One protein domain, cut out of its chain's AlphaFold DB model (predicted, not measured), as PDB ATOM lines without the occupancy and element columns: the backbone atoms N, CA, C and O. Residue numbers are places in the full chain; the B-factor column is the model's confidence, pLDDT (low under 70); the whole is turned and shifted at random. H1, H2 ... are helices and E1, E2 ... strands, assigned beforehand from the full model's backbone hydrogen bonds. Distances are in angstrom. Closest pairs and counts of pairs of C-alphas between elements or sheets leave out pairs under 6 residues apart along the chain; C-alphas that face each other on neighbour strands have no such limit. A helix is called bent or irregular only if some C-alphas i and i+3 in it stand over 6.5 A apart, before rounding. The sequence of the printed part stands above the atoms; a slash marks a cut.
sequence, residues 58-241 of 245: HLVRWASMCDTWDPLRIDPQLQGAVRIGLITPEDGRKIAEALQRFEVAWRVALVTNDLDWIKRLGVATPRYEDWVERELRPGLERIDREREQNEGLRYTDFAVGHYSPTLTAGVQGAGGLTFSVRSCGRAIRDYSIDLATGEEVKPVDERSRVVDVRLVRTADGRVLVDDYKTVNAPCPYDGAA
ATOM      1  N   HIS A  58     166.499  29.915 148.042       94.69
ATOM      2  CA  HIS A  58     167.331  31.048 147.615       94.69
ATOM      3  C   HIS A  58     166.543  32.321 147.247       94.69
ATOM      4  O   HIS A  58     167.108  33.412 147.207       94.69
ATOM      5  N   LEU A  59     165.231  32.208 147.025       95.12
ATOM      6  CA  LEU A  59     164.321  33.305 146.682       95.12
ATOM      7  C   LEU A  59     163.402  33.720 147.847       95.12
ATOM      8  O   LEU A  59     162.759  34.771 147.772       95.12
ATOM      9  N   VAL A  60     163.346  32.943 148.941       94.31
ATOM     10  CA  VAL A  60     162.440  33.191 150.085       94.31
ATOM     11  C   VAL A  60     162.656  34.577 150.693       94.31
ATOM     12  O   VAL A  60     161.672  35.261 150.984       94.31
ATOM     13  N   ARG A  61     163.916  35.021 150.829       92.69
ATOM     14  CA  ARG A  61     164.278  36.365 151.321       92.69
ATOM     15  C   ARG A  61     163.578  37.467 150.525       92.69
ATOM     16  O   ARG A  61     162.999  38.373 151.113       92.69
ATOM     17  N   TRP A  62     163.627  37.379 149.198       93.56
ATOM     18  CA  TRP A  62     163.091  38.392 148.293       93.56
ATOM     19  C   TRP A  62     161.564  38.374 148.261       93.56
ATOM     20  O   TRP A  62     160.933  39.418 148.405       93.56
ATOM     21  N   ALA A  63     160.955  37.189 148.163       94.06
ATOM     22  CA  ALA A  63     159.500  37.044 148.170       94.06
ATOM     23  C   ALA A  63     158.868  37.535 149.490       94.06
ATOM     24  O   ALA A  63     157.823  38.188 149.468       94.06
ATOM     25  N   SER A  64     159.537  37.274 150.621       93.44
ATOM     26  CA  SER A  64     159.082  37.615 151.978       93.44
ATOM     27  C   SER A  64     159.122  39.102 152.329       93.44
ATOM     28  O   SER A  64     158.546  39.474 153.350       93.44
ATOM     29  N   MET A  65     159.793  39.952 151.540       92.06
ATOM     30  CA  MET A  65     159.931  41.379 151.858       92.06
ATOM     31  C   MET A  65     158.568  42.062 152.039       92.06
ATOM     32  O   MET A  65     157.600  41.721 151.360       92.06
ATOM     33  N   CYS A  66     158.493  43.042 152.941       90.50
ATOM     34  CA  CYS A  66     157.265  43.779 153.235       90.50
ATOM     35  C   CYS A  66     157.255  45.171 152.602       90.50
ATOM     36  O   CYS A  66     158.132  45.994 152.863       90.50
ATOM     37  N   ASP A  67     156.206  45.458 151.835       91.50
ATOM     38  CA  ASP A  67     155.853  46.821 151.442       91.50
ATOM     39  C   ASP A  67     155.266  47.593 152.629       91.50
ATOM     40  O   ASP A  67     154.605  47.025 153.501       91.50
ATOM     41  N   THR A  68     155.437  48.911 152.626       91.81
ATOM     42  CA  THR A  68     154.813  49.806 153.608       91.81
ATOM     43  C   THR A  68     153.636  50.545 152.984       91.81
ATOM     44  O   THR A  68     153.665  50.905 151.807       91.81
ATOM     45  N   TRP A  69     152.583  50.757 153.772       93.25
ATOM     46  CA  TRP A  69     151.315  51.299 153.289       93.25
ATOM     47  C   TRP A  69     150.839  52.444 154.173       93.25
ATOM     48  O   TRP A  69     150.683  52.295 155.385       93.25
ATOM     49  N   ASP A  70     150.585  53.572 153.528       94.38
ATOM     50  CA  ASP A  70     149.807  54.686 154.050       94.38
ATOM     51  C   ASP A  70     148.320  54.265 154.179       94.38
ATOM     52  O   ASP A  70     147.851  53.410 153.413       94.38
ATOM     53  N   PRO A  71     147.532  54.841 155.107       93.25
ATOM     54  CA  PRO A  71     146.093  54.590 155.176       93.25
ATOM     55  C   PRO A  71     145.385  54.964 153.868       93.25
ATOM     56  O   PRO A  71     145.707  55.976 153.248       93.25
ATOM     57  N   LEU A  72     144.361  54.199 153.473       93.81
ATOM     58  CA  LEU A  72     143.533  54.565 152.321       93.81
ATOM     59  C   LEU A  72     142.914  55.955 152.534       93.81
ATOM     60  O   LEU A  72     142.251  56.206 153.542       93.81
ATOM     61  N   ARG A  73     143.106  56.839 151.552       94.12
ATOM     62  CA  ARG A  73     142.411  58.126 151.437       94.12
ATOM     63  C   ARG A  73     141.370  58.089 150.322       94.12
ATOM     64  O   ARG A  73     141.300  57.144 149.535       94.12
ATOM     65  N   ILE A  74     140.546  59.126 150.251       91.75
ATOM     66  CA  ILE A  74     139.487  59.287 149.255       91.75
ATOM     67  C   ILE A  74     139.547  60.682 148.632       91.75
ATOM     68  O   ILE A  74     139.817  61.672 149.314       91.75
ATOM     69  N   ASP A  75     139.288  60.767 147.328       91.00
ATOM     70  CA  ASP A  75     139.120  62.044 146.636       91.00
ATOM     71  C   ASP A  75     138.017  62.883 147.328       91.00
ATOM     72  O   ASP A  75     136.920  62.361 147.572       91.00
ATOM     73  N   PRO A  76     138.249  64.172 147.651       88.00
ATOM     74  CA  PRO A  76     137.252  65.016 148.310       88.00
ATOM     75  C   PRO A  76     135.910  65.106 147.567       88.00
ATOM     76  O   PRO A  76     134.878  65.318 148.204       88.00
ATOM     77  N   GLN A  77     135.885  64.899 146.245       86.44
ATOM     78  CA  GLN A  77     134.654  64.875 145.446       86.44
ATOM     79  C   GLN A  77     133.788  63.631 145.729       86.44
ATOM     80  O   GLN A  77     132.568  63.680 145.570       86.44
ATOM     81  N   LEU A  78     134.385  62.531 146.207       84.62
ATOM     82  CA  LEU A  78     133.688  61.280 146.534       84.62
ATOM     83  C   LEU A  78     133.227  61.178 147.993       84.62
ATOM     84  O   LEU A  78     132.467  60.267 148.319       84.62
ATOM     85  N   GLN A  79     133.599  62.119 148.865       82.00
ATOM     86  CA  GLN A  79     133.110  62.172 150.253       82.00
ATOM     87  C   GLN A  79     131.569  62.171 150.342       82.00
ATOM     88  O   GLN A  79     130.989  61.617 151.275       82.00
ATOM     89  N   GLY A  80     130.878  62.710 149.330       79.75
ATOM     90  CA  GLY A  80     129.420  62.599 149.209       79.75
ATOM     91  C   GLY A  80     128.908  61.153 149.107       79.75
ATOM     92  O   GLY A  80     127.880  60.840 149.701       79.75
ATOM     93  N   ALA A  81     129.633  60.259 148.424       79.12
ATOM     94  CA  ALA A  81     129.257  58.852 148.259       79.12
ATOM     95  C   ALA A  81     129.390  58.048 149.566       79.12
ATOM     96  O   ALA A  81     128.556  57.186 149.844       79.12
ATOM     97  N   VAL A  82     130.392  58.367 150.395       80.62
ATOM     98  CA  VAL A  82     130.547  57.777 151.737       80.62
ATOM     99  C   VAL A  82     129.416  58.245 152.656       80.62
ATOM    100  O   VAL A  82     128.756  57.429 153.295       80.62
ATOM    101  N   ARG A  83     129.108  59.550 152.653       79.62
ATOM    102  CA  ARG A  83     128.052  60.153 153.492       79.62
ATOM    103  C   ARG A  83     126.642  59.621 153.215       79.62
ATOM    104  O   ARG A  83     125.822  59.616 154.127       79.62
ATOM    105  N   ILE A  84     126.355  59.164 151.993       81.25
ATOM    106  CA  ILE A  84     125.075  58.514 151.637       81.25
ATOM    107  C   ILE A  84     125.110  56.978 151.746       81.25
ATOM    108  O   ILE A  84     124.144  56.323 151.367       81.25
ATOM    109  N   GLY A  85     126.210  56.390 152.232       79.94
ATOM    110  CA  GLY A  85     126.351  54.941 152.415       79.94
ATOM    111  C   GLY A  85     126.540  54.129 151.126       79.94
ATOM    112  O   GLY A  85     126.430  52.906 151.168       79.94
ATOM    113  N   LEU A  86     126.838  54.771 149.989       80.75
ATOM    114  CA  LEU A  86     127.134  54.080 148.723       80.75
ATOM    115  C   LEU A  86     128.504  53.378 148.758       80.75
ATOM    116  O   LEU A  86     128.712  52.383 148.065       80.75
ATOM    117  N   ILE A  87     129.428  53.900 149.567       81.88
ATOM    118  CA  ILE A  87     130.757  53.338 149.819       81.88
ATOM    119  C   ILE A  87     130.945  53.279 151.334       81.88
ATOM    120  O   ILE A  87     130.819  54.301 152.008       81.88
ATOM    121  N   THR A  88     131.217  52.096 151.883       84.50
ATOM    122  CA  THR A  88     131.309  51.897 153.338       84.50
ATOM    123  C   THR A  88     132.760  51.892 153.845       84.50
ATOM    124  O   THR A  88     133.677  51.576 153.082       84.50
ATOM    125  N   PRO A  89     133.004  52.138 155.149       85.31
ATOM    126  CA  PRO A  89     134.304  51.872 155.775       85.31
ATOM    127  C   PRO A  89     134.782  50.418 155.605       85.31
ATOM    128  O   PRO A  89     135.985  50.163 155.544       85.31
ATOM    129  N   GLU A  90     133.861  49.454 155.480       87.81
ATOM    130  CA  GLU A  90     134.209  48.059 155.194       87.81
ATOM    131  C   GLU A  90     134.718  47.874 153.755       87.81
ATOM    132  O   GLU A  90     135.699  47.159 153.553       87.81
ATOM    133  N   ASP A  91     134.112  48.551 152.772       87.19
ATOM    134  CA  ASP A  91     134.623  48.582 151.397       87.19
ATOM    135  C   ASP A  91     136.034  49.183 151.357       87.19
ATOM    136  O   ASP A  91     136.921  48.600 150.742       87.19
ATOM    137  N   GLY A  92     136.278  50.283 152.081       89.44
ATOM    138  CA  GLY A  92     137.612  50.884 152.209       89.44
ATOM    139  C   GLY A  92     138.660  49.918 152.771       89.44
ATOM    140  O   GLY A  92     139.751  49.784 152.214       89.44
ATOM    141  N   ARG A  93     138.310  49.171 153.826       91.69
ATOM    142  CA  ARG A  93     139.174  48.121 154.389       91.69
ATOM    143  C   ARG A  93     139.463  47.006 153.376       91.69
ATOM    144  O   ARG A  93     140.615  46.608 153.236       91.69
ATOM    145  N   LYS A  94     138.446  46.529 152.648       92.88
ATOM    146  CA  LYS A  94     138.602  45.485 151.614       92.88
ATOM    147  C   LYS A  94     139.414  45.962 150.410       92.88
ATOM    148  O   LYS A  94     140.168  45.180 149.847       92.88
ATOM    149  N   ILE A  95     139.288  47.234 150.035       92.88
ATOM    150  CA  ILE A  95     140.109  47.880 149.003       92.88
ATOM    151  C   ILE A  95     141.583  47.880 149.423       92.88
ATOM    152  O   ILE A  95     142.429  47.445 148.644       92.88
ATOM    153  N   ALA A  96     141.892  48.307 150.652       93.69
ATOM    154  CA  ALA A  96     143.260  48.299 151.168       93.69
ATOM    155  C   ALA A  96     143.851  46.877 151.231       93.69
ATOM    156  O   ALA A  96     144.964  46.660 150.754       93.69
ATOM    157  N   GLU A  97     143.087  45.899 151.734       94.81
ATOM    158  CA  GLU A  97     143.507  44.490 151.781       94.81
ATOM    159  C   GLU A  97     143.767  43.920 150.373       94.81
ATOM    160  O   GLU A  97     144.787  43.272 150.145       94.81
ATOM    161  N   ALA A  98     142.880  44.189 149.408       95.62
ATOM    162  CA  ALA A  98     143.025  43.711 148.033       95.62
ATOM    163  C   ALA A  98     144.276  44.281 147.342       95.62
ATOM    164  O   ALA A  98     144.984  43.543 146.658       95.62
ATOM    165  N   LEU A  99     144.585  45.565 147.557       95.38
ATOM    166  CA  LEU A  99     145.792  46.213 147.029       95.38
ATOM    167  C   LEU A  99     147.069  45.610 147.633       95.38
ATOM    168  O   LEU A  99     147.980  45.242 146.893       95.38
ATOM    169  N   GLN A 100     147.106  45.447 148.960       94.06
ATOM    170  CA  GLN A 100     148.229  44.832 149.674       94.06
ATOM    171  C   GLN A 100     148.486  43.402 149.189       94.06
ATOM    172  O   GLN A 100     149.607  43.055 148.819       94.06
ATOM    173  N   ARG A 101     147.433  42.578 149.125       95.06
ATOM    174  CA  ARG A 101     147.526  41.189 148.661       95.06
ATOM    175  C   ARG A 101     147.924  41.089 147.189       95.06
ATOM    176  O   ARG A 101     148.621  40.142 146.832       95.06
ATOM    177  N   PHE A 102     147.520  42.043 146.349       95.62
ATOM    178  CA  PHE A 102     147.908  42.062 144.940       95.62
ATOM    179  C   PHE A 102     149.391  42.398 144.737       95.62
ATOM    180  O   PHE A 102     150.058  41.658 144.022       95.62
ATOM    181  N   GLU A 103     149.940  43.438 145.379       93.69
ATOM    182  CA  GLU A 103     151.379  43.754 145.254       93.69
ATOM    183  C   GLU A 103     152.257  42.617 145.818       93.69
ATOM    184  O   GLU A 103     153.271  42.265 145.218       93.69
ATOM    185  N   VAL A 104     151.826  41.959 146.905       94.25
ATOM    186  CA  VAL A 104     152.478  40.739 147.422       94.25
ATOM    187  C   VAL A 104     152.441  39.610 146.386       94.25
ATOM    188  O   VAL A 104     153.482  39.036 146.071       94.25
ATOM    189  N   ALA A 105     151.271  39.302 145.812       95.50
ATOM    190  CA  ALA A 105     151.142  38.277 144.773       95.50
ATOM    191  C   ALA A 105     151.990  38.596 143.529       95.50
ATOM    192  O   ALA A 105     152.593  37.696 142.947       95.50
ATOM    193  N   TRP A 106     152.072  39.875 143.154       94.00
ATOM    194  CA  TRP A 106     152.872  40.373 142.039       94.00
ATOM    195  C   TRP A 106     154.377  40.238 142.302       94.00
ATOM    196  O   TRP A 106     155.100  39.748 141.435       94.00
ATOM    197  N   ARG A 107     154.866  40.572 143.508       94.19
ATOM    198  CA  ARG A 107     156.265  40.311 143.890       94.19
ATOM    199  C   ARG A 107     156.576  38.820 143.878       94.19
ATOM    200  O   ARG A 107     157.583  38.441 143.296       94.19
ATOM    201  N   VAL A 108     155.735  37.972 144.476       95.50
ATOM    202  CA  VAL A 108     155.956  36.512 144.476       95.50
ATOM    203  C   VAL A 108     156.004  35.977 143.039       95.50
ATOM    204  O   VAL A 108     156.902  35.200 142.712       95.50
ATOM    205  N   ALA A 109     155.106  36.441 142.164       95.06
ATOM    206  CA  ALA A 109     155.095  36.094 140.746       95.06
ATOM    207  C   ALA A 109     156.385  36.509 140.015       95.06
ATOM    208  O   ALA A 109     156.976  35.686 139.322       95.06
ATOM    209  N   LEU A 110     156.858  37.748 140.202       93.38
ATOM    210  CA  LEU A 110     158.099  38.236 139.584       93.38
ATOM    211  C   LEU A 110     159.351  37.539 140.132       93.38
ATOM    212  O   LEU A 110     160.219  37.161 139.349       93.38
ATOM    213  N   VAL A 111     159.435  37.351 141.453       94.31
ATOM    214  CA  VAL A 111     160.578  36.727 142.147       94.31
ATOM    215  C   VAL A 111     160.717  35.247 141.791       94.31
ATOM    216  O   VAL A 111     161.834  34.761 141.679       94.31
ATOM    217  N   THR A 112     159.608  34.528 141.583       93.19
ATOM    218  CA  THR A 112     159.632  33.116 141.149       93.19
ATOM    219  C   THR A 112     159.560  32.927 139.630       93.19
ATOM    220  O   THR A 112     159.672  31.798 139.162       93.19
ATOM    221  N   ASN A 113     159.386  34.014 138.868       92.25
ATOM    222  CA  ASN A 113     159.069  34.015 137.433       92.25
ATOM    223  C   ASN A 113     157.886  33.085 137.073       92.25
ATOM    224  O   ASN A 113     157.905  32.367 136.075       92.25
ATOM    225  N   ASP A 114     156.852  33.093 137.923       94.12
ATOM    226  CA  ASP A 114     155.633  32.301 137.762       94.12
ATOM    227  C   ASP A 114     154.379  33.157 138.017       94.12
ATOM    228  O   ASP A 114     153.929  33.364 139.148       94.12
ATOM    229  N   LEU A 115     153.800  33.653 136.923       95.25
ATOM    230  CA  LEU A 115     152.610  34.509 136.925       95.25
ATOM    231  C   LEU A 115     151.346  33.803 137.446       95.25
ATOM    232  O   LEU A 115     150.412  34.482 137.882       95.25
ATOM    233  N   ASP A 116     151.327  32.466 137.505       95.81
ATOM    234  CA  ASP A 116     150.203  31.702 138.047       95.81
ATOM    235  C   ASP A 116     149.956  32.021 139.532       95.81
ATOM    236  O   ASP A 116     148.853  31.792 140.028       95.81
ATOM    237  N   TRP A 117     150.924  32.601 140.258       96.00
ATOM    238  CA  TRP A 117     150.709  33.081 141.629       96.00
ATOM    239  C   TRP A 117     149.561  34.086 141.759       96.00
ATOM    240  O   TRP A 117     148.834  34.026 142.751       96.00
ATOM    241  N   ILE A 118     149.330  34.941 140.756       95.50
ATOM    242  CA  ILE A 118     148.213  35.907 140.740       95.50
ATOM    243  C   ILE A 118     146.865  35.164 140.822       95.50
ATOM    244  O   ILE A 118     145.971  35.546 141.583       95.50
ATOM    245  N   LYS A 119     146.759  34.051 140.088       95.50
ATOM    246  CA  LYS A 119     145.593  33.161 140.033       95.50
ATOM    247  C   LYS A 119     145.490  32.264 141.268       95.50
ATOM    248  O   LYS A 119     144.430  32.184 141.884       95.50
ATOM    249  N   ARG A 120     146.596  31.629 141.684       95.50
ATOM    250  CA  ARG A 120     146.661  30.743 142.866       95.50
ATOM    251  C   ARG A 120     146.320  31.474 144.168       95.50
ATOM    252  O   ARG A 120     145.702  30.876 145.042       95.50
ATOM    253  N   LEU A 121     146.669  32.759 144.285       95.31
ATOM    254  CA  LEU A 121     146.318  33.606 145.435       95.31
ATOM    255  C   LEU A 121     144.924  34.247 145.333       95.31
ATOM    256  O   LEU A 121     144.456  34.841 146.308       95.31
ATOM    257  N   GLY A 122     144.251  34.126 144.181       95.44
ATOM    258  CA  GLY A 122     142.875  34.581 143.976       95.44
ATOM    259  C   GLY A 122     142.675  36.083 144.192       95.44
ATOM    260  O   GLY A 122     141.640  36.476 144.728       95.44
ATOM    261  N   VAL A 123     143.670  36.905 143.828       96.50
ATOM    262  CA  VAL A 123     143.685  38.369 144.050       96.50
ATOM    263  C   VAL A 123     143.104  39.181 142.886       96.50
ATOM    264  O   VAL A 123     142.837  40.373 143.034       96.50
ATOM    265  N   ALA A 124     142.903  38.548 141.730       96.56
ATOM    266  CA  ALA A 124     142.503  39.189 140.484       96.56
ATOM    267  C   ALA A 124     141.181  38.626 139.928       96.56
ATOM    268  O   ALA A 124     140.702  37.577 140.360       96.56
ATOM    269  N   THR A 125     140.568  39.331 138.975       95.81
ATOM    270  CA  THR A 125     139.441  38.810 138.188       95.81
ATOM    271  C   THR A 125     139.952  37.942 137.031       95.81
ATOM    272  O   THR A 125     141.048  38.191 136.520       95.81
ATOM    273  N   PRO A 126     139.142  36.999 136.507       95.38
ATOM    274  CA  PRO A 126     139.489  36.261 135.290       95.38
ATOM    275  C   PRO A 126     139.815  37.172 134.095       95.38
ATOM    276  O   PRO A 126     140.682  36.847 133.298       95.38
ATOM    277  N   ARG A 127     139.200  38.363 134.009       94.69
ATOM    278  CA  ARG A 127     139.490  39.362 132.963       94.69
ATOM    279  C   ARG A 127     140.926  39.897 133.040       94.69
ATOM    280  O   ARG A 127     141.495  40.267 132.012       94.69
ATOM    281  N   TYR A 128     141.487  39.979 134.246       95.19
ATOM    282  CA  TYR A 128     142.878  40.361 134.460       95.19
ATOM    283  C   TYR A 128     143.823  39.172 134.238       95.19
ATOM    284  O   TYR A 128     144.844  39.341 133.580       95.19
ATOM    285  N   GLU A 129     143.457  37.961 134.673       96.69
ATOM    286  CA  GLU A 129     144.197  36.728 134.344       96.69
ATOM    287  C   GLU A 129     144.326  36.532 132.818       96.69
ATOM    288  O   GLU A 129     145.428  36.355 132.305       96.69
ATOM    289  N   ASP A 130     143.232  36.693 132.064       97.00
ATOM    290  CA  ASP A 130     143.216  36.637 130.594       97.00
ATOM    291  C   ASP A 130     144.107  37.713 129.938       97.00
ATOM    292  O   ASP A 130     144.519  37.572 128.784       97.00
ATOM    293  N   TRP A 131     144.373  38.831 130.622       95.81
ATOM    294  CA  TRP A 131     145.305  39.869 130.165       95.81
ATOM    295  C   TRP A 131     146.759  39.521 130.518       95.81
ATOM    296  O   TRP A 131     147.645  39.715 129.685       95.81
ATOM    297  N   VAL A 132     146.995  38.943 131.701       96.38
ATOM    298  CA  VAL A 132     148.306  38.436 132.130       96.38
ATOM    299  C   VAL A 132     148.823  37.384 131.144       96.38
ATOM    300  O   VAL A 132     149.945  37.513 130.655       96.38
ATOM    301  N   GLU A 133     147.997  36.407 130.763       96.38
ATOM    302  CA  GLU A 133     148.402  35.354 129.821       96.38
ATOM    303  C   GLU A 133     148.649  35.862 128.399       96.38
ATOM    304  O   GLU A 133     149.583  35.424 127.728       96.38
ATOM    305  N   ARG A 134     147.810  36.784 127.913       96.75
ATOM    306  CA  ARG A 134     147.839  37.213 126.507       96.75
ATOM    307  C   ARG A 134     148.851  38.325 126.227       96.75
ATOM    308  O   ARG A 134     149.430  38.340 125.146       96.75
ATOM    309  N   GLU A 135     149.037  39.255 127.164       94.75
ATOM    310  CA  GLU A 135     149.845  40.466 126.958       94.75
ATOM    311  C   GLU A 135     151.120  40.470 127.818       94.75
ATOM    312  O   GLU A 135     152.202  40.774 127.311       94.75
ATOM    313  N   LEU A 136     151.015  40.134 129.114       92.88
ATOM    314  CA  LEU A 136     152.136  40.258 130.055       92.88
ATOM    315  C   LEU A 136     153.157  39.128 129.893       92.88
ATOM    316  O   LEU A 136     154.339  39.420 129.713       92.88
ATOM    317  N   ARG A 137     152.726  37.857 129.934       94.81
ATOM    318  CA  ARG A 137     153.630  36.693 129.842       94.81
ATOM    319  C   ARG A 137     154.500  36.745 128.569       94.81
ATOM    320  O   ARG A 137     155.721  36.712 128.713       94.81
ATOM    321  N   PRO A 138     153.961  36.993 127.352       95.25
ATOM    322  CA  PRO A 138     154.770  37.108 126.129       95.25
ATOM    323  C   PRO A 138     155.607  38.401 126.040       95.25
ATOM    324  O   PRO A 138     156.444  38.547 125.139       95.25
ATOM    325  N   GLY A 139     155.356  39.368 126.927       92.88
ATOM    326  CA  GLY A 139     156.195  40.545 127.139       92.88
ATOM    327  C   GLY A 139     157.402  40.218 128.017       92.88
ATOM    328  O   GLY A 139     158.537  40.409 127.584       92.88
ATOM    329  N   LEU A 140     157.169  39.661 129.209       90.88
ATOM    330  CA  LEU A 140     158.228  39.274 130.148       90.88
ATOM    331  C   LEU A 140     159.145  38.194 129.561       90.88
ATOM    332  O   LEU A 140     160.356  38.376 129.558       90.88
ATOM    333  N   GLU A 141     158.599  37.152 128.927       92.38
ATOM    334  CA  GLU A 141     159.397  36.134 128.223       92.38
ATOM    335  C   GLU A 141     160.321  36.716 127.144       92.38
ATOM    336  O   GLU A 141     161.307  36.084 126.758       92.38
ATOM    337  N   ARG A 142     159.976  37.870 126.566       93.06
ATOM    338  CA  ARG A 142     160.803  38.543 125.558       93.06
ATOM    339  C   ARG A 142     161.920  39.333 126.222       93.06
ATOM    340  O   ARG A 142     163.065  39.185 125.819       93.06
ATOM    341  N   ILE A 143     161.586  40.083 127.271       90.44
ATOM    342  CA  ILE A 143     162.536  40.835 128.098       90.44
ATOM    343  C   ILE A 143     163.578  39.887 128.715       90.44
ATOM    344  O   ILE A 143     164.766  40.181 128.658       90.44
ATOM    345  N   ASP A 144     163.162  38.720 129.211       89.50
ATOM    346  CA  ASP A 144     164.051  37.666 129.718       89.50
ATOM    347  C   ASP A 144     165.045  37.177 128.656       89.50
ATOM    348  O   ASP A 144     166.241  37.090 128.926       89.50
ATOM    349  N   ARG A 145     164.568  36.890 127.436       91.00
ATOM    350  CA  ARG A 145     165.425  36.454 126.318       91.00
ATOM    351  C   ARG A 145     166.354  37.562 125.832       91.00
ATOM    352  O   ARG A 145     167.494  37.283 125.479       91.00
ATOM    353  N   GLU A 146     165.889  38.807 125.814       91.69
ATOM    354  CA  GLU A 146     166.710  39.973 125.478       91.69
ATOM    355  C   GLU A 146     167.794  40.209 126.548       91.69
ATOM    356  O   GLU A 146     168.932  40.511 126.191       91.69
ATOM    357  N   ARG A 147     167.508  39.998 127.841       89.06
ATOM    358  CA  ARG A 147     168.514  40.023 128.927       89.06
ATOM    359  C   ARG A 147     169.526  38.893 128.793       89.06
ATOM    360  O   ARG A 147     170.724  39.151 128.787       89.06
ATOM    361  N   GLU A 148     169.056  37.664 128.604       90.12
ATOM    362  CA  GLU A 148     169.908  36.482 128.450       90.12
ATOM    363  C   GLU A 148     170.863  36.614 127.250       90.12
ATOM    364  O   GLU A 148     172.032  36.253 127.346       90.12
ATOM    365  N   GLN A 149     170.402  37.208 126.142       91.94
ATOM    366  CA  GLN A 149     171.221  37.447 124.946       91.94
ATOM    367  C   GLN A 149     172.214  38.613 125.086       91.94
ATOM    368  O   GLN A 149     173.302  38.537 124.518       91.94
ATOM    369  N   ASN A 150     171.856  39.688 125.799       91.44
ATOM    370  CA  ASN A 150     172.691  40.895 125.899       91.44
ATOM    371  C   ASN A 150     173.624  40.909 127.124       91.44
ATOM    372  O   ASN A 150     174.715  41.469 127.049       91.44
ATOM    373  N   GLU A 151     173.201  40.318 128.243       88.12
ATOM    374  CA  GLU A 151     173.916  40.329 129.530       88.12
ATOM    375  C   GLU A 151     174.387  38.929 129.972       88.12
ATOM    376  O   GLU A 151     175.174  38.819 130.909       88.12
ATOM    377  N   GLY A 152     173.948  37.852 129.305       87.44
ATOM    378  CA  GLY A 152     174.355  36.473 129.617       87.44
ATOM    379  C   GLY A 152     173.727  35.883 130.888       87.44
ATOM    380  O   GLY A 152     174.123  34.799 131.311       87.44
ATOM    381  N   LEU A 153     172.768  36.587 131.496       83.75
ATOM    382  CA  LEU A 153     172.124  36.254 132.770       83.75
ATOM    383  C   LEU A 153     170.605  36.454 132.677       83.75
ATOM    384  O   LEU A 153     170.131  37.347 131.970       83.75
ATOM    385  N   ARG A 154     169.834  35.661 133.435       85.75
ATOM    386  CA  ARG A 154     168.377  35.819 133.570       85.75
ATOM    387  C   ARG A 154     168.023  36.365 134.948       85.75
ATOM    388  O   ARG A 154     167.958  35.627 135.929       85.75
ATOM    389  N   TYR A 155     167.762  37.667 134.984       88.50
ATOM    390  CA  TYR A 155     167.416  38.393 136.197       88.50
ATOM    391  C   TYR A 155     166.041  39.065 136.083       88.50
ATOM    392  O   TYR A 155     165.689  39.623 135.037       88.50
ATOM    393  N   THR A 156     165.284  39.037 137.176       89.94
ATOM    394  CA  THR A 156     163.989  39.723 137.321       89.94
ATOM    395  C   THR A 156     164.184  41.058 138.043       89.94
ATOM    396  O   THR A 156     165.116  41.192 138.837       89.94
ATOM    397  N   ASP A 157     163.314  42.034 137.779       88.94
ATOM    398  CA  ASP A 157     163.278  43.307 138.512       88.94
ATOM    399  C   ASP A 157     161.987  43.409 139.321       88.94
ATOM    400  O   ASP A 157     160.897  43.222 138.775       88.94
ATOM    401  N   PHE A 158     162.090  43.770 140.597       88.81
ATOM    402  CA  PHE A 158     160.926  44.064 141.432       88.81
ATOM    403  C   PHE A 158     161.217  45.186 142.436       88.81
ATOM    404  O   PHE A 158     162.365  45.473 142.768       88.81
ATOM    405  N   ALA A 159     160.150  45.810 142.929       85.12
ATOM    406  CA  ALA A 159     160.206  46.894 143.903       85.12
ATOM    407  C   ALA A 159     159.760  46.416 145.291       85.12
ATOM    408  O   ALA A 159     158.889  45.548 145.408       85.12
ATOM    409  N   VAL A 160     160.278  47.060 146.337       86.88
ATOM    410  CA  VAL A 160     159.630  47.115 147.657       86.88
ATOM    411  C   VAL A 160     159.237  48.562 147.921       86.88
ATOM    412  O   VAL A 160     160.079  49.464 147.899       86.88
ATOM    413  N   GLY A 161     157.938  48.798 148.094       87.75
ATOM    414  CA  GLY A 161     157.356  50.135 148.015       87.75
ATOM    415  C   GLY A 161     156.942  50.761 149.344       87.75
ATOM    416  O   GLY A 161     156.679  50.087 150.341       87.75
ATOM    417  N   HIS A 162     156.815  52.085 149.314       91.31
ATOM    418  CA  HIS A 162     155.852  52.823 150.115       91.31
ATOM    419  C   HIS A 162     154.667  53.192 149.220       91.31
ATOM    420  O   HIS A 162     154.864  53.830 148.181       91.31
ATOM    421  N   TYR A 163     153.459  52.786 149.607       92.31
ATOM    422  CA  TYR A 163     152.240  53.001 148.830       92.31
ATOM    423  C   TYR A 163     151.259  53.907 149.559       92.31
ATOM    424  O   TYR A 163     150.789  53.561 150.642       92.31
ATOM    425  N   SER A 164     150.878  55.005 148.905       94.31
ATOM    426  CA  SER A 164     149.873  55.954 149.390       94.31
ATOM    427  C   SER A 164     148.618  55.910 148.495       94.31
ATOM    428  O   SER A 164     148.555  56.604 147.470       94.31
ATOM    429  N   PRO A 165     147.628  55.043 148.802       94.88
ATOM    430  CA  PRO A 165     146.462  54.817 147.951       94.88
ATOM    431  C   PRO A 165     145.343  55.845 148.165       94.88
ATOM    432  O   PRO A 165     144.963  56.173 149.289       94.88
ATOM    433  N   THR A 166     144.758  56.310 147.058       94.56
ATOM    434  CA  THR A 166     143.593  57.209 147.032       94.56
ATOM    435  C   THR A 166     142.467  56.613 146.192       94.56
ATOM    436  O   THR A 166     142.657  56.340 145.007       94.56
ATOM    437  N   LEU A 167     141.274  56.451 146.766       92.75
ATOM    438  CA  LEU A 167     140.058  56.117 146.019       92.75
ATOM    439  C   LEU A 167     139.630  57.314 145.147       92.75
ATOM    440  O   LEU A 167     139.320  58.378 145.680       92.75
ATOM    441  N   THR A 168     139.594  57.131 143.824       89.12
ATOM    442  CA  THR A 168     139.307  58.171 142.812       89.12
ATOM    443  C   THR A 168     138.029  57.934 141.999       89.12
ATOM    444  O   THR A 168     137.549  58.860 141.351       89.12
ATOM    445  N   ALA A 169     137.416  56.746 142.065       83.12
ATOM    446  CA  ALA A 169     136.023  56.537 141.645       83.12
ATOM    447  C   ALA A 169     135.363  55.374 142.399       83.12
ATOM    448  O   ALA A 169     136.028  54.399 142.743       83.12
ATOM    449  N   GLY A 170     134.041  55.434 142.574       78.44
ATOM    450  CA  GLY A 170     133.205  54.297 142.968       78.44
ATOM    451  C   GLY A 170     131.911  54.302 142.155       78.44
ATOM    452  O   GLY A 170     131.198  55.303 142.146       78.44
ATOM    453  N   VAL A 171     131.630  53.216 141.434       76.75
ATOM    454  CA  VAL A 171     130.531  53.117 140.461       76.75
ATOM    455  C   VAL A 171     129.747  51.829 140.691       76.75
ATOM    456  O   VAL A 171     130.238  50.731 140.428       76.75
ATOM    457  N   GLN A 172     128.507  51.962 141.163       73.75
ATOM    458  CA  GLN A 172     127.567  50.847 141.254       73.75
ATOM    459  C   GLN A 172     126.960  50.581 139.870       73.75
ATOM    460  O   GLN A 172     126.290  51.442 139.303       73.75
ATOM    461  N   GLY A 173     127.185  49.383 139.336       65.75
ATOM    462  CA  GLY A 173     126.620  48.915 138.071       65.75
ATOM    463  C   GLY A 173     125.827  47.618 138.232       65.75
ATOM    464  O   GLY A 173     125.695  47.076 139.330       65.75
ATOM    465  N   ALA A 174     125.323  47.091 137.113       61.44
ATOM    466  CA  ALA A 174     124.574  45.830 137.084       61.44
ATOM    467  C   ALA A 174     125.427  44.597 137.458       61.44
ATOM    468  O   ALA A 174     124.883  43.593 137.903       61.44
ATOM    469  N   GLY A 175     126.754  44.677 137.293       60.75
ATOM    470  CA  GLY A 175     127.702  43.613 137.650       60.75
ATOM    471  C   GLY A 175     128.280  43.695 139.070       60.75
ATOM    472  O   GLY A 175     129.122  42.871 139.409       60.75
ATOM    473  N   GLY A 176     127.876  44.677 139.885       71.88
ATOM    474  CA  GLY A 176     128.444  44.922 141.216       71.88
ATOM    475  C   GLY A 176     128.953  46.354 141.402       71.88
ATOM    476  O   GLY A 176     128.578  47.259 140.656       71.88
ATOM    477  N   LEU A 177     129.789  46.556 142.422       78.50
ATOM    478  CA  LEU A 177     130.419  47.845 142.724       78.50
ATOM    479  C   LEU A 177     131.874  47.820 142.243       78.50
ATOM    480  O   LEU A 177     132.658  46.982 142.690       78.50
ATOM    481  N   THR A 178     132.215  48.734 141.338       84.38
ATOM    482  CA  THR A 178     133.570  48.900 140.800       84.38
ATOM    483  C   THR A 178     134.214  50.137 141.409       84.38
ATOM    484  O   THR A 178     133.587  51.194 141.471       84.38
ATOM    485  N   PHE A 179     135.473  50.029 141.812       86.12
ATOM    486  CA  PHE A 179     136.273  51.130 142.335       86.12
ATOM    487  C   PHE A 179     137.455  51.423 141.409       86.12
ATOM    488  O   PHE A 179     138.042  50.502 140.841       86.12
ATOM    489  N   SER A 180     137.846  52.690 141.319       87.31
ATOM    490  CA  SER A 180     139.149  53.100 140.790       87.31
ATOM    491  C   SER A 180     139.972  53.662 141.937       87.31
ATOM    492  O   SER A 180     139.538  54.600 142.604       87.31
ATOM    493  N   VAL A 181     141.158  53.108 142.162       85.81
ATOM    494  CA  VAL A 181     142.151  53.622 143.106       85.81
ATOM    495  C   VAL A 181     143.354  54.106 142.313       85.81
ATOM    496  O   VAL A 181     143.818  53.423 141.404       85.81
ATOM    497  N   ARG A 182     143.887  55.268 142.679       87.75
ATOM    498  CA  ARG A 182     145.216  55.709 142.258       87.75
ATOM    499  C   ARG A 182     146.168  55.542 143.434       87.75
ATOM    500  O   ARG A 182     145.983  56.192 144.460       87.75
ATOM    501  N   SER A 183     147.154  54.662 143.296       82.88
ATOM    502  CA  SER A 183     148.181  54.443 144.316       82.88
ATOM    503  C   SER A 183     149.488  55.108 143.908       82.88
ATOM    504  O   SER A 183     149.977  54.908 142.793       82.88
ATOM    505  N   CYS A 184     150.047  55.916 144.807       86.06
ATOM    506  CA  CYS A 184     151.389  56.460 144.660       86.06
ATOM    507  C   CYS A 184     152.375  55.453 145.250       86.06
ATOM    508  O   CYS A 184     152.475  55.354 146.468       86.06
ATOM    509  N   GLY A 185     153.075  54.694 144.408       78.19
ATOM    510  CA  GLY A 185     154.149  53.803 144.836       78.19
ATOM    511  C   GLY A 185     155.500  54.491 144.692       78.19
ATOM    512  O   GLY A 185     156.020  54.584 143.580       78.19
ATOM    513  N   ARG A 186     156.112  54.936 145.791       77.44
ATOM    514  CA  ARG A 186     157.555  55.215 145.798       77.44
ATOM    515  C   ARG A 186     158.268  53.897 146.070       77.44
ATOM    516  O   ARG A 186     158.081  53.337 147.147       77.44
ATOM    517  N   ALA A 187     159.081  53.401 145.140       62.91
ATOM    518  CA  ALA A 187     160.013  52.334 145.475       62.91
ATOM    519  C   ALA A 187     160.958  52.851 146.567       62.91
ATOM    520  O   ALA A 187     161.614  53.875 146.387       62.91
ATOM    521  N   ILE A 188     160.993  52.163 147.708       59.84
ATOM    522  CA  ILE A 188     161.998  52.404 148.749       59.84
ATOM    523  C   ILE A 188     163.330  51.837 148.251       59.84
ATOM    524  O   ILE A 188     164.377  52.447 148.460       59.84
ATOM    525  N   ARG A 189     163.270  50.681 147.572       72.25
ATOM    526  CA  ARG A 189     164.338  50.084 146.761       72.25
ATOM    527  C   ARG A 189     163.730  49.307 145.595       72.25
ATOM    528  O   ARG A 189     162.745  48.592 145.790       72.25
ATOM    529  N   ASP A 190     164.353  49.430 144.429       84.38
ATOM    530  CA  ASP A 190     164.197  48.508 143.304       84.38
ATOM    531  C   ASP A 190     165.375  47.515 143.335       84.38
ATOM    532  O   ASP A 190     166.509  47.905 143.624       84.38
ATOM    533  N   TYR A 191     165.115  46.240 143.043       87.88
ATOM    534  CA  TYR A 191     166.107  45.162 143.059       87.88
ATOM    535  C   TYR A 191     166.113  44.402 141.729       87.88
ATOM    536  O   TYR A 191     165.057  43.954 141.277       87.88
ATOM    537  N   SER A 192     167.302  44.183 141.162       91.00
ATOM    538  CA  SER A 192     167.544  43.181 140.115       91.00
ATOM    539  C   SER A 192     168.119  41.912 140.752       91.00
ATOM    540  O   SER A 192     169.207  41.977 141.328       91.00
ATOM    541  N   ILE A 193     167.443  40.761 140.644       92.88
ATOM    542  CA  ILE A 193     167.917  39.486 141.229       92.88
ATOM    543  C   ILE A 193     168.044  38.376 140.185       92.88
ATOM    544  O   ILE A 193     167.190  38.245 139.304       92.88
ATOM    545  N   ASP A 194     169.091  37.561 140.302       91.75
ATOM    546  CA  ASP A 194     169.262  36.341 139.511       91.75
ATOM    547  C   ASP A 194     168.264  35.277 139.997       91.75
ATOM    548  O   ASP A 194     168.169  34.983 141.191       91.75
ATOM    549  N   LEU A 195     167.489  34.705 139.073       89.44
ATOM    550  CA  LEU A 195     166.428  33.745 139.399       89.44
ATOM    551  C   LEU A 195     166.962  32.354 139.795       89.44
ATOM    552  O   LEU A 195     166.272  31.591 140.477       89.44
ATOM    553  N   ALA A 196     168.174  32.006 139.362       90.56
ATOM    554  CA  ALA A 196     168.811  30.719 139.610       90.56
ATOM    555  C   ALA A 196     169.658  30.713 140.893       90.56
ATOM    556  O   ALA A 196     169.688  29.684 141.568       90.56
ATOM    557  N   THR A 197     170.314  31.826 141.247       91.75
ATOM    558  CA  THR A 197     171.148  31.924 142.466       91.75
ATOM    559  C   THR A 197     170.502  32.709 143.605       91.75
ATOM    560  O   THR A 197     170.808  32.452 144.767       91.75
ATOM    561  N   GLY A 198     169.591  33.642 143.306       91.88
ATOM    562  CA  GLY A 198     169.015  34.555 144.297       91.88
ATOM    563  C   GLY A 198     169.958  35.694 144.693       91.88
ATOM    564  O   GLY A 198     169.680  36.410 145.655       91.88
ATOM    565  N   GLU A 199     171.068  35.880 143.978       92.94
ATOM    566  CA  GLU A 199     172.004  36.980 144.208       92.94
ATOM    567  C   GLU A 199     171.482  38.298 143.609       92.94
ATOM    568  O   GLU A 199     170.751  38.318 142.616       92.94
ATOM    569  N   GLU A 200     171.854  39.420 144.230       92.56
ATOM    570  CA  GLU A 200     171.528  40.764 143.743       92.56
ATOM    571  C   GLU A 200     172.499  41.141 142.613       92.56
ATOM    572  O   GLU A 200     173.706  41.236 142.828       92.56
ATOM    573  N   VAL A 201     171.978  41.329 141.399       88.25
ATOM    574  CA  VAL A 201     172.781  41.489 140.172       88.25
ATOM    575  C   VAL A 201     173.303  42.915 140.021       88.25
ATOM    576  O   VAL A 201     174.439  43.132 139.600       88.25
ATOM    577  N   LYS A 202     172.456  43.901 140.329       82.06
ATOM    578  CA  LYS A 202     172.769  45.330 140.230       82.06
ATOM    579  C   LYS A 202     171.796  46.159 141.077       82.06
ATOM    580  O   LYS A 202     170.604  45.848 141.084       82.06
ATOM    581  N   PRO A 203     172.269  47.221 141.756       70.94
ATOM    582  CA  PRO A 203     171.383  48.189 142.387       70.94
ATOM    583  C   PRO A 203     170.635  48.986 141.312       70.94
ATOM    584  O   PRO A 203     171.190  49.293 140.254       70.94
ATOM    585  N   VAL A 204     169.388  49.353 141.599       72.19
ATOM    586  CA  VAL A 204     168.535  50.157 140.714       72.19
ATOM    587  C   VAL A 204     168.125  51.441 141.442       72.19
ATOM    588  O   VAL A 204     167.846  51.419 142.641       72.19
ATOM    589  N   ASP A 205     168.122  52.572 140.729       73.50
ATOM    590  CA  ASP A 205     167.737  53.877 141.287       73.50
ATOM    591  C   ASP A 205     166.309  53.862 141.861       73.50
ATOM    592  O   ASP A 205     165.417  53.259 141.267       73.50
ATOM    593  N   GLU A 206     166.055  54.598 142.951       73.06
ATOM    594  CA  GLU A 206     164.699  54.781 143.494       73.06
ATOM    595  C   GLU A 206     163.735  55.351 142.436       73.06
ATOM    596  O   GLU A 206     163.860  56.504 142.008       73.06
ATOM    597  N   ARG A 207     162.717  54.572 142.050       73.56
ATOM    598  CA  ARG A 207     161.689  54.994 141.089       73.56
ATOM    599  C   ARG A 207     160.346  55.222 141.766       73.56
ATOM    600  O   ARG A 207     159.829  54.393 142.507       73.56
ATOM    601  N   SER A 208     159.733  56.364 141.464       78.81
ATOM    602  CA  SER A 208     158.334  56.621 141.815       78.81
ATOM    603  C   SER A 208     157.429  56.236 140.648       78.81
ATOM    604  O   SER A 208     157.611  56.720 139.532       78.81
ATOM    605  N   ARG A 209     156.434  55.387 140.916       86.00
ATOM    606  CA  ARG A 209     155.365  55.007 139.989       86.00
ATOM    607  C   ARG A 209     154.014  55.447 140.543       86.00
ATOM    608  O   ARG A 209     153.740  55.305 141.730       86.00
ATOM    609  N   VAL A 210     153.137  55.940 139.678       87.25
ATOM    610  CA  VAL A 210     151.715  56.090 140.003       87.25
ATOM    611  C   VAL A 210     150.972  55.003 139.245       87.25
ATOM    612  O   VAL A 210     151.183  54.836 138.044       87.25
ATOM    613  N   VAL A 211     150.143  54.233 139.946       89.50
ATOM    614  CA  VAL A 211     149.372  53.135 139.354       89.50
ATOM    615  C   VAL A 211     147.880  53.392 139.506       89.50
ATOM    616  O   VAL A 211     147.396  53.735 140.585       89.50
ATOM    617  N   ASP A 212     147.153  53.236 138.405       90.31
ATOM    618  CA  ASP A 212     145.697  53.156 138.401       90.31
ATOM    619  C   ASP A 212     145.313  51.682 138.562       90.31
ATOM    620  O   ASP A 212     145.653  50.848 137.715       90.31
ATOM    621  N   VAL A 213     144.573  51.374 139.622       94.19
ATOM    622  CA  VAL A 213     144.035  50.043 139.906       94.19
ATOM    623  C   VAL A 213     142.515  50.102 139.832       94.19
ATOM    624  O   VAL A 213     141.883  50.914 140.511       94.19
ATOM    625  N   ARG A 214     141.910  49.232 139.025       94.38
ATOM    626  CA  ARG A 214     140.463  48.996 139.027       94.38
ATOM    627  C   ARG A 214     140.179  47.767 139.874       94.38
ATOM    628  O   ARG A 214     140.758  46.708 139.646       94.38
ATOM    629  N   LEU A 215     139.274  47.911 140.830       94.38
ATOM    630  CA  LEU A 215     138.858  46.862 141.753       94.38
ATOM    631  C   LEU A 215     137.370  46.567 141.549       94.38
ATOM    632  O   LEU A 215     136.585  47.489 141.337       94.38
ATOM    633  N   VAL A 216     136.962  45.304 141.651       92.06
ATOM    634  CA  VAL A 216     135.554  44.887 141.541       92.06
ATOM    635  C   VAL A 216     135.146  44.130 142.799       92.06
ATOM    636  O   VAL A 216     135.812  43.169 143.188       92.06
ATOM    637  N   ARG A 217     134.035  44.543 143.423       89.38
ATOM    638  CA  ARG A 217     133.382  43.796 144.504       89.38
ATOM    639  C   ARG A 217     132.517  42.684 143.909       89.38
ATOM    640  O   ARG A 217     131.500  42.965 143.272       89.38
ATOM    641  N   THR A 218     132.923  41.435 144.118       85.50
ATOM    642  CA  THR A 218     132.228  40.224 143.659       85.50
ATOM    643  C   THR A 218     130.964  39.945 144.475       85.50
ATOM    644  O   THR A 218     130.763  40.486 145.564       85.50
ATOM    645  N   ALA A 219     130.105  39.053 143.970       85.06
ATOM    646  CA  ALA A 219     128.855  38.668 144.635       85.06
ATOM    647  C   ALA A 219     129.053  37.947 145.987       85.06
ATOM    648  O   ALA A 219     128.161  37.988 146.828       85.06
ATOM    649  N   ASP A 220     130.217  37.327 146.218       85.75
ATOM    650  CA  ASP A 220     130.600  36.735 147.513       85.75
ATOM    651  C   ASP A 220     131.202  37.754 148.505       85.75
ATOM    652  O   ASP A 220     131.541  37.403 149.634       85.75
ATOM    653  N   GLY A 221     131.315  39.027 148.109       85.19
ATOM    654  CA  GLY A 221     131.791  40.118 148.957       85.19
ATOM    655  C   GLY A 221     133.309  40.315 148.995       85.19
ATOM    656  O   GLY A 221     133.753  41.224 149.706       85.19
ATOM    657  N   ARG A 222     134.097  39.527 148.247       90.25
ATOM    658  CA  ARG A 222     135.524  39.807 147.999       90.25
ATOM    659  C   ARG A 222     135.695  41.027 147.089       90.25
ATOM    660  O   ARG A 222     134.810  41.385 146.316       90.25
ATOM    661  N   VAL A 223     136.860  41.662 147.174       93.50
ATOM    662  CA  VAL A 223     137.298  42.726 146.260       93.50
ATOM    663  C   VAL A 223     138.532  42.216 145.522       93.50
ATOM    664  O   VAL A 223     139.469  41.754 146.162       93.50
ATOM    665  N   LEU A 224     138.506  42.257 144.187       95.50
ATOM    666  CA  LEU A 224     139.540  41.687 143.311       95.50
ATOM    667  C   LEU A 224     140.064  42.733 142.322       95.50
ATOM    668  O   LEU A 224     139.302  43.600 141.888       95.50
ATOM    669  N   VAL A 225     141.334  42.625 141.922       96.50
ATOM    670  CA  VAL A 225     141.928  43.464 140.868       96.50
ATOM    671  C   VAL A 225     141.392  43.067 139.497       96.50
ATOM    672  O   VAL A 225     141.585  41.948 139.036       96.50
ATOM    673  N   ASP A 226     140.728  44.008 138.837       95.44
ATOM    674  CA  ASP A 226     140.217  43.862 137.475       95.44
ATOM    675  C   ASP A 226     141.110  44.554 136.439       95.44
ATOM    676  O   ASP A 226     141.076  44.193 135.268       95.44
ATOM    677  N   ASP A 227     141.907  45.548 136.829       94.00
ATOM    678  CA  ASP A 227     142.835  46.275 135.953       94.00
ATOM    679  C   ASP A 227     143.967  46.855 136.802       94.00
ATOM    680  O   ASP A 227     143.714  47.359 137.897       94.00
ATOM    681  N   TYR A 228     145.195  46.833 136.294       92.12
ATOM    682  CA  TYR A 228     146.360  47.397 136.974       92.12
ATOM    683  C   TYR A 228     147.312  47.964 135.924       92.12
ATOM    684  O   TYR A 228     147.771  47.230 135.048       92.12
ATOM    685  N   LYS A 229     147.589  49.270 135.982       89.25
ATOM    686  CA  LYS A 229     148.421  49.963 134.986       89.25
ATOM    687  C   LYS A 229     149.234  51.096 135.614       89.25
ATOM    688  O   LYS A 229     148.707  51.891 136.391       89.25
ATOM    689  N   THR A 230     150.496  51.225 135.218       87.44
ATOM    690  CA  THR A 230     151.302  52.420 135.509       87.44
ATOM    691  C   THR A 230     150.823  53.593 134.656       87.44
ATOM    692  O   THR A 230     150.544  53.429 133.467       87.44
ATOM    693  N   VAL A 231     150.735  54.785 135.246       86.31
ATOM    694  CA  VAL A 231     150.313  56.025 134.581       86.31
ATOM    695  C   VAL A 231     151.284  57.166 134.875       86.31
ATOM    696  O   VAL A 231     151.843  57.264 135.965       86.31
ATOM    697  N   ASN A 232     151.464  58.065 133.906       85.62
ATOM    698  CA  ASN A 232     152.183  59.319 134.118       85.62
ATOM    699  C   ASN A 232     151.193  60.381 134.627       85.62
ATOM    700  O   ASN A 232     150.480  61.005 133.840       85.62
ATOM    701  N   ALA A 233     151.093  60.515 135.949       82.75
ATOM    702  CA  ALA A 233     150.183  61.423 136.638       82.75
ATOM    703  C   ALA A 233     150.808  61.901 137.965       82.75
ATOM    704  O   ALA A 233     151.628  61.178 138.533       82.75
ATOM    705  N   PRO A 234     150.421  63.075 138.499       85.00
ATOM    706  CA  PRO A 234     150.808  63.474 139.850       85.00
ATOM    707  C   PRO A 234     150.172  62.556 140.905       85.00
ATOM    708  O   PRO A 234     149.095  61.990 140.690       85.00
ATOM    709  N   CYS A 235     150.814  62.450 142.070       85.88
ATOM    710  CA  CYS A 235     150.244  61.757 143.223       85.88
ATOM    711  C   CYS A 235     149.064  62.565 143.810       85.88
ATOM    712  O   CYS A 235     149.267  63.724 144.169       85.88
ATOM    713  N   PRO A 236     147.844  62.001 143.932       87.44
ATOM    714  CA  PRO A 236     146.698  62.717 144.506       87.44
ATOM    715  C   PRO A 236     146.653  62.720 146.044       87.44
ATOM    716  O   PRO A 236     145.845  63.445 146.619       87.44
ATOM    717  N   TYR A 237     147.479  61.909 146.714       88.00
ATOM    718  CA  TYR A 237     147.302  61.546 148.126       88.00
ATOM    719  C   TYR A 237     147.334  62.733 149.102       88.00
ATOM    720  O   TYR A 237     146.507  62.799 150.014       88.00
ATOM    721  N   ASP A 238     148.218  63.710 148.892       85.88
ATOM    722  CA  ASP A 238     148.331  64.890 149.766       85.88
ATOM    723  C   ASP A 238     147.114  65.826 149.684       85.88
ATOM    724  O   ASP A 238     146.815  66.535 150.641       85.88
ATOM    725  N   GLY A 239     146.385  65.803 148.561       86.50
ATOM    726  CA  GLY A 239     145.117  66.516 148.385       86.50
ATOM    727  C   GLY A 239     143.879  65.690 148.754       86.50
ATOM    728  O   GLY A 239     142.761  66.201 148.667       86.50
ATOM    729  N   ALA A 240     144.053  64.421 149.130       90.94
ATOM    730  CA  ALA A 240     142.964  63.504 149.433       90.94
ATOM    731  C   ALA A 240     142.531  63.584 150.907       90.94
ATOM    732  O   ALA A 240     143.338  63.816 151.807       90.94
ATOM    733  N   ALA A 241     141.244  63.356 151.159       88.62
ATOM    734  CA  ALA A 241     140.680  63.332 152.504       88.62
ATOM    735  C   ALA A 241     140.884  61.954 153.171       88.62
ATOM    736  O   ALA A 241     140.958  60.941 152.466       88.62
TER     737      ALA A 241
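What this domain is: This is residues 58 to 241 of the 245 residues of an uncharacterized protein of Chloroflexi bacterium (UniProt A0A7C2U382). What shape is this? A twisted sheet of five strands curls round the long helix H3, and its hairpin of E1 and E2 runs along the length of an elongated body. H1 and H4 pack on H3 at its residues 102 to 112, while the bent helix H5 passes the edge strands E5 and E1. What is it made of? The printed part has 184 residues, with five named helices, H1 to H5, then five named strands, E1 to E5, in a branched antiparallel sheet; the class is mixed. It is compact, with a radius of gyration of the C-alphas of 17.4 A, and spans 58 by 32 by 27 A.

How they stand to each other: What touches H3? H1, residues 58 to 63, touches residues 104 to 112 of H3, residues 89 to 112, at a shallow tilt of 25 degrees, opposite ways; the closest C-alphas, of Ala 63 and Val 108, are 5.1 A apart. H4, residues 116 to 120, touches residues 102 to 109 of H3, with the C-alphas of Ala 109 and Trp 117 closest at 5.4 A. How do the strands pair? E1, residues 155 to 173, E2, residues 176 to 194, and E3, residues 200 to 204, form a meander of two hairpins, each strand the antiparallel neighbour of the one before, with N 166 and O 182 at 2.9 A and N 201 and O 192 at 2.8 A. E1 lies on one side of E2, and E3 and E4, residues 208 to 217, on the other side, with N 181 and O 213 at 2.8 A. E4 and E5, residues 223 to 231, are an antiparallel hairpin, with N 214 and O 227 at 2.8 A. Which helices are on the sheet? H1 and H3 are on the same face, and the closest C-alphas of H3 and E5, those of Ala 98 and Val 223, are 6.1 A apart. H5, residues 126 to 151, was assigned as one helix by its hydrogen bonds but is bent, C-alphas 134 and 137 being 6.7 A apart. H2, residues 76 to 83, and the arms H5a, residues 126 to 134, and H5b, residues 137 to 151, only graze the sheet. Are the helix backbones complete? Every O i to N i+4 pair is within hydrogen-bond range in H3 and H4, against 1 of 2 in H1, 2 of 4 in H2, 4 of 5 in H5a and 10 of 11 in H5b.

Where its parts are: Where does H1 begin? Its C-alpha 58 is at (167.331, 31.048, 147.615). How long are the longer elements? H3 measures 34.7 A, H5b 20.6 A, E1 42.2 A, E2 41.7 A, E4 28.2 A and E5 22.0 A. E1 bends by 83 degrees at residue 162, E2 by 84 degrees at residue 188 and E5 by 59 degrees at residue 226. Where does E5 end? Its C-alpha 231 is at (150.313, 56.025, 134.581).

The domain as a whole: How are the parts linked? The link from H1 to H2, residues 64 to 75, is long, and the others are tight. Its residues 68 to 69 pair with residues 162 to 163 of E1, parallel. How far does it reach, and how sure is the model? The two C-alphas farthest apart, of Ile 84 and Gly 152, are 58.3 A apart, and the printed part has no cut. Its mean pLDDT is 88.7, with residues 173 to 175 and 187 to 188 under 70.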